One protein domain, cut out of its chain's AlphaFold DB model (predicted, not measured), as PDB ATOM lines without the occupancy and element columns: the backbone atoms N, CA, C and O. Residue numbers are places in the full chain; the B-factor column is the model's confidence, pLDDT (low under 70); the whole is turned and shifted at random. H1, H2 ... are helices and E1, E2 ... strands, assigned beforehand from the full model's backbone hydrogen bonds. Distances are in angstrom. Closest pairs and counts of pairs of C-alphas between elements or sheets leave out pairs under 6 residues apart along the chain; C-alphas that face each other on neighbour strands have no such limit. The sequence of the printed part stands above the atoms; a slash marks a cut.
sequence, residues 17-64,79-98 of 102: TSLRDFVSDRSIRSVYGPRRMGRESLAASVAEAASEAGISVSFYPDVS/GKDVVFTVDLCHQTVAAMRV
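AT A GLANCE: This is residues 17 to 64 and 79 to 98 of the 102 residues of an uncharacterized protein of Candidatus Methanomethylophilaceae archaeon (UniProt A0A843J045). A small antiparallel sheet of three strands has two helices packed over one of its faces and no named helix over the other; the long H2 runs slantwise over the inner strand E3, and the short H1 lies over the edge strand E1. After H2 the chain folds back as a stretch with no named element, residues 53 to 64, of which residues 59 to 60 pair in parallel with E2 at the sheet's other edge. The printed part has 68 residues, with two named helices and three named strands in the order H1, E1, H2, E2, E3; the sheet's order is E1, E3, E2, and the class is mixed, helices and strands. The whole is compact, with a radius of gyration of the C-alphas of 11.0 A, and rounded, with spans of 32 by 26 by 19 A.

HOW THE PARTS SIT: Helix H1, residues 17 to 24, is on the sheet at a height over the sheet of 9.7 A. Its closest C-alphas to strand E1, residues 30 to 32, are those of Phe 22 and Val 31, 6.7 A apart. E1 is the antiparallel neighbour of E3, residues 92 to 97, at 163 degrees; N 31 and O 95 are within hydrogen-bond range at 2.9 A. Helix H2, residues 39 to 52, is on the same face as H1, at a height over the sheet of 9.5 A; on the local plane it stands at 35 degrees to E3, slantwise to the strands. The closest C-alphas of H2 and E3 are those of Arg 39 and Val 93, 5.7 A apart. H1 and H2 touch, H2 with residues 45 to 50 alone; the closest C-alphas are those of Arg 20 and Ala 49, 5.3 A apart. They run the same way at a steep tilt of 69 degrees, only just short of about perpendicular. Strand E2, residues 82 to 87, forms an antiparallel hairpin with E3, at 149 degrees; N 85 and O 94 are 2.9 A apart, within hydrogen-bond range. In H1 and H2 every O i to N i+4 pair is within hydrogen-bond range.

IN THESE COORDINATES: H1 begins at C-alpha 17, (12.742, 28.983, 10.526), and measures 10.4 A from first to last C-alpha. E1 has three residues. H2 measures 19.9 A, from C-alpha 39 at (3.721, 44.983, 14.093) to C-alpha 52. E2 measures 15.2 A. E3 measures 16.4 A and ends at C-alpha 97, (-3.154, 31.773, 16.468).

THE WHOLE: The two C-alphas farthest apart are those of Gly 54 and Cys 89, 33.3 A. Residues 65 to 78 are not printed, in the link across the cut from H2 to E2; C-alphas 64 and 79 are 16.3 A apart. Of the links that are printed whole, H1 to E1 and E2 to E3 are tight, and E1 to H2 is short. The mean pLDDT of the printed part is 74.8; residue 54 and residues 56 to 64, 79 to 81 and 87 to 90 are under 70.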
ATOM      1  N   THR A  17      13.167  30.334  10.145       78.62
ATOM      2  CA  THR A  17      12.742  28.983  10.526       78.62
ATOM      3  C   THR A  17      11.523  29.004  11.446       78.62
ATOM      4  O   THR A  17      10.572  28.265  11.220       78.62
ATOM      5  N   SER A  18      11.499  29.886  12.452       81.62
ATOM      6  CA  SER A  18      10.377  29.954  13.400       81.62
ATOM      7  C   SER A  18       9.094  30.498  12.775       81.62
ATOM      8  O   SER A  18       8.014  30.131  13.221       81.62
ATOM      9  N   LEU A  19       9.192  31.355  11.756       82.06
ATOM     10  CA  LEU A  19       8.042  31.867  11.011       82.06
ATOM     11  C   LEU A  19       7.460  30.792  10.091       82.06
ATOM     12  O   LEU A  19       6.248  30.588  10.089       82.06
ATOM     13  N   ARG A  20       8.311  30.047   9.374       81.62
ATOM     14  CA  ARG A  20       7.863  28.911   8.551       81.62
ATOM     15  C   ARG A  20       7.231  27.817   9.398       81.62
ATOM     16  O   ARG A  20       6.160  27.327   9.038       81.62
ATOM     17  N   ASP A  21       7.844  27.491  10.534       84.06
ATOM     18  CA  ASP A  21       7.282  26.565  11.515       84.06
ATOM     19  C   ASP A  21       5.949  27.100  12.051       84.06
ATOM     20  O   ASP A  21       4.960  26.378  12.043       84.06
ATOM     21  N   PHE A  22       5.883  28.376  12.459       83.69
ATOM     22  CA  PHE A  22       4.656  28.986  12.972       83.69
ATOM     23  C   PHE A  22       3.505  28.890  11.978       83.69
ATOM     24  O   PHE A  22       2.389  28.596  12.395       83.69
ATOM     25  N   VAL A  23       3.746  29.108  10.681       80.94
ATOM     26  CA  VAL A  23       2.693  29.051   9.659       80.94
ATOM     27  C   VAL A  23       2.330  27.609   9.281       80.94
ATOM     28  O   VAL A  23       1.146  27.319   9.080       80.94
ATOM     29  N   SER A  24       3.309  26.702   9.250       79.81
ATOM     30  CA  SER A  24       3.138  25.314   8.789       79.81
ATOM     31  C   SER A  24       2.659  24.352   9.881       79.81
ATOM     32  O   SER A  24       1.902  23.426   9.598       79.81
ATOM     33  N   ASP A  25       3.066  24.573  11.130       82.94
ATOM     34  CA  ASP A  25       2.701  23.767  12.290       82.94
ATOM     35  C   ASP A  25       1.675  24.511  13.156       82.94
ATOM     36  O   ASP A  25       1.964  25.499  13.833       82.94
ATOM     37  N   ARG A  26       0.435  24.011  13.155       75.19
ATOM     38  CA  ARG A  26      -0.659  24.583  13.953       75.19
ATOM     39  C   ARG A  26      -0.506  24.355  15.460       75.19
ATOM     40  O   ARG A  26      -1.237  24.985  16.221       75.19
ATOM     41  N   SER A  27       0.403  23.481  15.898       79.56
ATOM     42  CA  SER A  27       0.716  23.303  17.320       79.56
ATOM     43  C   SER A  27       1.460  24.509  17.900       79.56
ATOM     44  O   SER A  27       1.340  24.785  19.096       79.56
ATOM     45  N   ILE A  28       2.151  25.281  17.054       81.12
ATOM     46  CA  ILE A  28       2.835  26.510  17.451       81.12
ATOM     47  C   ILE A  28       1.807  27.632  17.548       81.12
ATOM     48  O   ILE A  28       1.281  28.127  16.549       81.12
ATOM     49  N   ARG A  29       1.520  28.039  18.785       80.19
ATOM     50  CA  ARG A  29       0.467  29.015  19.086       80.19
ATOM     51  C   ARG A  29       0.902  30.456  18.904       80.19
ATOM     52  O   ARG A  29       0.052  31.291  18.608       80.19
ATOM     53  N   SER A  30       2.190  30.751  19.053       81.75
ATOM     54  CA  SER A  30       2.689  32.121  18.989       81.75
ATOM     55  C   SER A  30       4.121  32.230  18.481       81.75
ATOM     56  O   SER A  30       4.941  31.343  18.715       81.75
ATOM     57  N   VAL A  31       4.430  33.360  17.848       84.38
ATOM     58  CA  VAL A  31       5.791  33.777  17.488       84.38
ATOM     59  C   VAL A  31       5.981  35.261  17.803       84.38
ATOM     60  O   VAL A  31       5.099  36.079  17.544       84.38
ATOM     61  N   TYR A  32       7.133  35.618  18.368       82.88
ATOM     62  CA  TYR A  32       7.409  36.965  18.870       82.88
ATOM     63  C   TYR A  32       8.435  37.679  18.001       82.88
ATOM     64  O   TYR A  32       9.535  37.175  17.804       82.88
ATOM     65  N   GLY A  33       8.125  38.877  17.519       80.19
ATOM     66  CA  GLY A  33       9.080  39.708  16.791       80.19
ATOM     67  C   GLY A  33      10.288  40.109  17.654       80.19
ATOM     68  O   GLY A  33      10.190  40.168  18.884       80.19
ATOM     69  N   PRO A  34      11.450  40.412  17.048       79.75
ATOM     70  CA  PRO A  34      12.567  41.006  17.767       79.75
ATOM     71  C   PRO A  34      12.188  42.350  18.406       79.75
ATOM     72  O   PRO A  34      11.272  43.051  17.972       79.75
ATOM     73  N   ARG A  35      12.933  42.739  19.449       73.75
ATOM     74  CA  ARG A  35      12.752  44.036  20.120       73.75
ATOM     75  C   ARG A  35      12.824  45.174  19.102       73.75
ATOM     76  O   ARG A  35      13.718  45.181  18.261       73.75
ATOM     77  N   ARG A  36      11.927  46.158  19.240       73.06
ATOM     78  CA  ARG A  36      11.770  47.315  18.332       73.06
ATOM     79  C   ARG A  36      11.231  46.985  16.934       73.06
ATOM     80  O   ARG A  36      11.096  47.904  16.133       73.06
ATOM     81  N   MET A  37      10.910  45.725  16.631       79.44
ATOM     82  CA  MET A  37      10.170  45.406  15.414       79.44
ATOM     83  C   MET A  37       8.739  45.931  15.538       79.44
ATOM     84  O   MET A  37       8.055  45.675  16.530       79.44
ATOM     85  N   GLY A  38       8.299  46.667  14.522       75.00
ATOM     86  CA  GLY A  38       6.909  47.084  14.402       75.00
ATOM     87  C   GLY A  38       6.007  45.908  14.041       75.00
ATOM     88  O   GLY A  38       6.431  44.941  13.408       75.00
ATOM     89  N   ARG A  39       4.730  46.004  14.407       74.00
ATOM     90  CA  ARG A  39       3.721  44.983  14.093       74.00
ATOM     91  C   ARG A  39       3.626  44.713  12.593       74.00
ATOM     92  O   ARG A  39       3.536  43.561  12.200       74.00
ATOM     93  N   GLU A  40       3.665  45.764  11.779       76.00
ATOM     94  CA  GLU A  40       3.590  45.673  10.316       76.00
ATOM     95  C   GLU A  40       4.757  44.869   9.742       76.00
ATOM     96  O   GLU A  40       4.556  44.042   8.860       76.00
ATOM     97  N   SER A  41       5.961  45.045  10.293       81.44
ATOM     98  CA  SER A  41       7.131  44.260   9.899       81.44
ATOM     99  C   SER A  41       6.965  42.786  10.260       81.44
ATOM    100  O   SER A  41       7.235  41.933   9.424       81.44
ATOM    101  N   LEU A  42       6.469  42.474  11.466       82.19
ATOM    102  CA  LEU A  42       6.194  41.084  11.843       82.19
ATOM    103  C   LEU A  42       5.086  40.480  10.967       82.19
ATOM    104  O   LEU A  42       5.200  39.334  10.543       82.19
ATOM    105  N   ALA A  43       4.034  41.245  10.673       79.19
ATOM    106  CA  ALA A  43       2.943  40.806   9.814       79.19
ATOM    107  C   ALA A  43       3.416  40.521   8.386       79.19
ATOM    108  O   ALA A  43       3.070  39.477   7.840       79.19
ATOM    109  N   ALA A  44       4.260  41.390   7.823       80.00
ATOM    110  CA  ALA A  44       4.892  41.166   6.528       80.00
ATOM    111  C   ALA A  44       5.729  39.880   6.526       80.00
ATOM    112  O   ALA A  44       5.569  39.064   5.627       80.00
ATOM    113  N   SER A  45       6.542  39.642   7.561       83.25
ATOM    114  CA  SER A  45       7.351  38.418   7.664       83.25
ATOM    115  C   SER A  45       6.508  37.144   7.814       83.25
ATOM    116  O   SER A  45       6.845  36.111   7.244       83.25
ATOM    117  N   VAL A  46       5.391  37.191   8.551       81.00
ATOM    118  CA  VAL A  46       4.464  36.047   8.647       81.00
ATOM    119  C   VAL A  46       3.744  35.815   7.314       81.00
ATOM    120  O   VAL A  46       3.581  34.667   6.906       81.00
ATOM    121  N   ALA A  47       3.323  36.879   6.625       78.25
ATOM    122  CA  ALA A  47       2.670  36.788   5.320       78.25
ATOM    123  C   ALA A  47       3.613  36.249   4.235       78.25
ATOM    124  O   ALA A  47       3.203  35.420   3.427       78.25
ATOM    125  N   GLU A  48       4.878  36.672   4.246       78.75
ATOM    126  CA  GLU A  48       5.924  36.158   3.361       78.75
ATOM    127  C   GLU A  48       6.143  34.660   3.595       78.75
ATOM    128  O   GLU A  48       5.963  33.871   2.668       78.75
ATOM    129  N   ALA A  49       6.366  34.244   4.847       79.62
ATOM    130  CA  ALA A  49       6.530  32.831   5.197       79.62
ATOM    131  C   ALA A  49       5.300  31.977   4.830       79.62
ATOM    132  O   ALA A  49       5.435  30.822   4.423       79.62
ATOM    133  N   ALA A  50       4.092  32.539   4.950       74.56
ATOM    134  CA  ALA A  50       2.857  31.888   4.525       74.56
ATOM    135  C   ALA A  50       2.782  31.720   3.006       74.56
ATOM    136  O   ALA A  50       2.481  30.629   2.519       74.56
ATOM    137  N   SER A  51       3.109  32.779   2.266       72.81
ATOM    138  CA  SER A  51       3.157  32.777   0.807       72.81
ATOM    139  C   SER A  51       4.177  31.764   0.286       72.81
ATOM    140  O   SER A  51       3.856  30.972  -0.597       72.81
ATOM    141  N   GLU A  52       5.381  31.726   0.862       76.88
ATOM    142  CA  GLU A  52       6.424  30.759   0.505       76.88
ATOM    143  C   GLU A  52       6.021  29.308   0.798       76.88
ATOM    144  O   GLU A  52       6.436  28.389   0.090       76.88
ATOM    145  N   ALA A  53       5.204  29.089   1.832       70.94
ATOM    146  CA  ALA A  53       4.662  27.778   2.172       70.94
ATOM    147  C   ALA A  53       3.397  27.412   1.370       70.94
ATOM    148  O   ALA A  53       2.908  26.288   1.489       70.94
ATOM    149  N   GLY A  54       2.847  28.332   0.568       68.06
ATOM    150  CA  GLY A  54       1.575  28.139  -0.135       68.06
ATOM    151  C   GLY A  54       0.362  28.061   0.802       68.06
ATOM    152  O   GLY A  54      -0.647  27.444   0.460       68.06
ATOM    153  N   ILE A  55       0.459  28.652   1.996       71.50
ATOM    154  CA  ILE A  55      -0.573  28.626   3.035       71.50
ATOM    155  C   ILE A  55      -1.299  29.972   3.046       71.50
ATOM    156  O   ILE A  55      -0.683  31.031   3.119       71.50
ATOM    157  N   SER A  56      -2.631  29.940   3.006       67.62
ATOM    158  CA  SER A  56      -3.446  31.139   3.211       67.62
ATOM    159  C   SER A  56      -3.611  31.399   4.709       67.62
ATOM    160  O   SER A  56      -3.988  30.491   5.452       67.62
ATOM    161  N   VAL A  57      -3.305  32.621   5.149       66.00
ATOM    162  CA  VAL A  57      -3.426  33.060   6.546       66.00
ATOM    163  C   VAL A  57      -4.222  34.357   6.585       66.00
ATOM    164  O   VAL A  57      -3.855  35.330   5.927       66.00
ATOM    165  N   SER A  58      -5.301  34.380   7.366       69.00
ATOM    166  CA  SER A  58      -6.106  35.586   7.573       69.00
ATOM    167  C   SER A  58      -5.699  36.310   8.858       69.00
ATOM    168  O   SER A  58      -5.735  35.727   9.943       69.00
ATOM    169  N   PHE A  59      -5.350  37.595   8.751       67.56
ATOM    170  CA  PHE A  59      -4.837  38.402   9.864       67.56
ATOM    171  C   PHE A  59      -5.896  39.300  10.511       67.56
ATOM    172  O   PHE A  59      -6.794  39.803   9.826       67.56
ATOM    173  N   TYR A  60      -5.749  39.546  11.815       63.81
ATOM    174  CA  TYR A  60      -6.475  40.582  12.542       63.81
ATOM    175  C   TYR A  60      -5.545  41.474  13.400       63.81
ATOM    176  O   TYR A  60      -4.689  40.948  14.121       63.81
ATOM    177  N   PRO A  61      -5.735  42.810  13.391       60.81
ATOM    178  CA  PRO A  61      -6.561  43.552  12.434       60.81
ATOM    179  C   PRO A  61      -6.075  43.322  10.997       60.81
ATOM    180  O   PRO A  61      -4.938  42.900  10.774       60.81
ATOM    181  N   ASP A  62      -6.970  43.534  10.030       61.75
ATOM    182  CA  ASP A  62      -6.588  43.489   8.622       61.75
ATOM    183  C   ASP A  62      -5.480  44.526   8.417       61.75
ATOM    184  O   ASP A  62      -5.622  45.671   8.849       61.75
ATOM    185  N   VAL A  63      -4.364  44.136   7.805       59.03
ATOM    186  CA  VAL A  63      -3.146  44.967   7.686       59.03
ATOM    187  C   VAL A  63      -3.364  46.260   6.875       59.03
ATOM    188  O   VAL A  63      -2.432  47.030   6.674       59.03
ATOM    189  N   SER A  64      -4.601  46.506   6.439       47.53
ATOM    190  CA  SER A  64      -5.067  47.630   5.637       47.53
ATOM    191  C   SER A  64      -5.775  48.744   6.439       47.53
ATOM    192  O   SER A  64      -6.159  49.751   5.847       47.53
ATOM    193  N   GLY A  79     -13.353  33.788  11.091       64.81
ATOM    194  CA  GLY A  79     -12.676  33.874   9.796       64.81
ATOM    195  C   GLY A  79     -11.241  34.406   9.843       64.81
ATOM    196  O   GLY A  79     -10.689  34.714   8.787       64.81
ATOM    197  N   LYS A  80     -10.625  34.528  11.026       68.19
ATOM    198  CA  LYS A  80      -9.220  34.931  11.177       68.19
ATOM    199  C   LYS A  80      -8.397  33.784  11.755       68.19
ATOM    200  O   LYS A  80      -8.878  33.023  12.583       68.19
ATOM    201  N   ASP A  81      -7.157  33.655  11.292       69.50
ATOM    202  CA  ASP A  81      -6.231  32.596  11.709       69.50
ATOM    203  C   ASP A  81      -5.189  33.117  12.703       69.50
ATOM    204  O   ASP A  81      -4.723  32.369  13.564       69.50
ATOM    205  N   VAL A  82      -4.800  34.391  12.574       73.62
ATOM    206  CA  VAL A  82      -3.715  35.006  13.346       73.62
ATOM    207  C   VAL A  82      -4.104  36.404  13.817       73.62
ATOM    208  O   VAL A  82      -4.582  37.226  13.036       73.62
ATOM    209  N   VAL A  83      -3.831  36.694  15.087       77.50
ATOM    210  CA  VAL A  83      -3.955  38.022  15.694       77.50
ATOM    211  C   VAL A  83      -2.586  38.533  16.104       77.50
ATOM    212  O   VAL A  83      -1.765  37.780  16.626       77.50
ATOM    213  N   PHE A  84      -2.356  39.828  15.914       74.94
ATOM    214  CA  PHE A  84      -1.160  40.486  16.422       74.94
ATOM    215  C   PHE A  84      -1.434  41.214  17.735       74.94
ATOM    216  O   PHE A  84      -2.286  42.099  17.795       74.94
ATOM    217  N   THR A  85      -0.659  40.885  18.764       72.75
ATOM    218  CA  THR A  85      -0.673  41.558  20.067       72.75
ATOM    219  C   THR A  85       0.695  42.160  20.391       72.75
ATOM    220  O   THR A  85       1.671  41.960  19.663       72.75
ATOM    221  N   VAL A  86       0.768  42.929  21.473       71.19
ATOM    222  CA  VAL A  86       2.016  43.437  22.038       71.19
ATOM    223  C   VAL A  86       2.224  42.768  23.386       71.19
ATOM    224  O   VAL A  86       1.437  42.953  24.309       71.19
ATOM    225  N   ASP A  87       3.320  42.031  23.510       68.38
ATOM    226  CA  ASP A  87       3.819  41.599  24.802       68.38
ATOM    227  C   ASP A  87       4.434  42.802  25.528       68.38
ATOM    228  O   ASP A  87       5.496  43.316  25.158       68.38
ATOM    229  N   LEU A  88       3.722  43.286  26.545       64.38
ATOM    230  CA  LEU A  88       4.099  44.477  27.309       64.38
ATOM    231  C   LEU A  88       5.325  44.235  28.196       64.38
ATOM    232  O   LEU A  88       6.078  45.172  28.461       64.38
ATOM    233  N   CYS A  89       5.548  42.985  28.603       64.00
ATOM    234  CA  CYS A  89       6.683  42.568  29.419       64.00
ATOM    235  C   CYS A  89       8.015  42.785  28.691       64.00
ATOM    236  O   CYS A  89       8.957  43.344  29.253       64.00
ATOM    237  N   HIS A  90       8.087  42.398  27.416       65.88
ATOM    238  CA  HIS A  90       9.305  42.494  26.616       65.88
ATOM    239  C   HIS A  90       9.269  43.621  25.575       65.88
ATOM    240  O   HIS A  90      10.267  43.823  24.874       65.88
ATOM    241  N   GLN A  91       8.163  44.373  25.502       70.62
ATOM    242  CA  GLN A  91       7.903  45.414  24.500       70.62
ATOM    243  C   GLN A  91       8.098  44.889  23.070       70.62
ATOM    244  O   GLN A  91       8.740  45.521  22.225       70.62
ATOM    245  N   THR A  92       7.574  43.691  22.813       74.12
ATOM    246  CA  THR A  92       7.679  42.999  21.523       74.12
ATOM    247  C   THR A  92       6.306  42.707  20.959       74.12
ATOM    248  O   THR A  92       5.384  42.369  21.692       74.12
ATOM    249  N   VAL A  93       6.172  42.783  19.642       78.38
ATOM    250  CA  VAL A  93       4.966  42.323  18.949       78.38
ATOM    251  C   VAL A  93       4.942  40.798  18.887       78.38
ATOM    252  O   VAL A  93       5.989  40.169  18.754       78.38
ATOM    253  N   ALA A  94       3.760  40.203  18.970       81.00
ATOM    254  CA  ALA A  94       3.563  38.764  18.874       81.00
ATOM    255  C   ALA A  94       2.448  38.456  17.879       81.00
ATOM    256  O   ALA A  94       1.422  39.132  17.873       81.00
ATOM    257  N   ALA A  95       2.647  37.435  17.054       81.31
ATOM    258  CA  ALA A  95       1.606  36.838  16.236       81.31
ATOM    259  C   ALA A  95       1.096  35.595  16.964       81.31
ATOM    260  O   ALA A  95       1.890  34.723  17.311       81.31
ATOM    261  N   MET A  96      -0.207  35.522  17.214       80.75
ATOM    262  CA  MET A  96      -0.849  34.429  17.938       80.75
ATOM    263  C   MET A  96      -1.937  33.802  17.083       80.75
ATOM    264  O   MET A  96      -2.699  34.512  16.430       80.75
ATOM    265  N   ARG A  97      -2.039  32.477  17.101       78.94
ATOM    266  CA  ARG A  97      -3.154  31.773  16.468       78.94
ATOM    267  C   ARG A  97      -4.409  31.940  17.310       78.94
ATOM    268  O   ARG A  97      -4.370  31.714  18.518       78.94
ATOM    269  N   VAL A  98      -5.518  32.276  16.664       74.38
ATOM    270  CA  VAL A  98      -6.837  32.231  17.304       74.38
ATOM    271  C   VAL A  98      -7.513  30.893  17.012       74.38
ATOM    272  O   VAL A  98      -7.409  30.388  15.890       74.38
TER     273      VAL A  98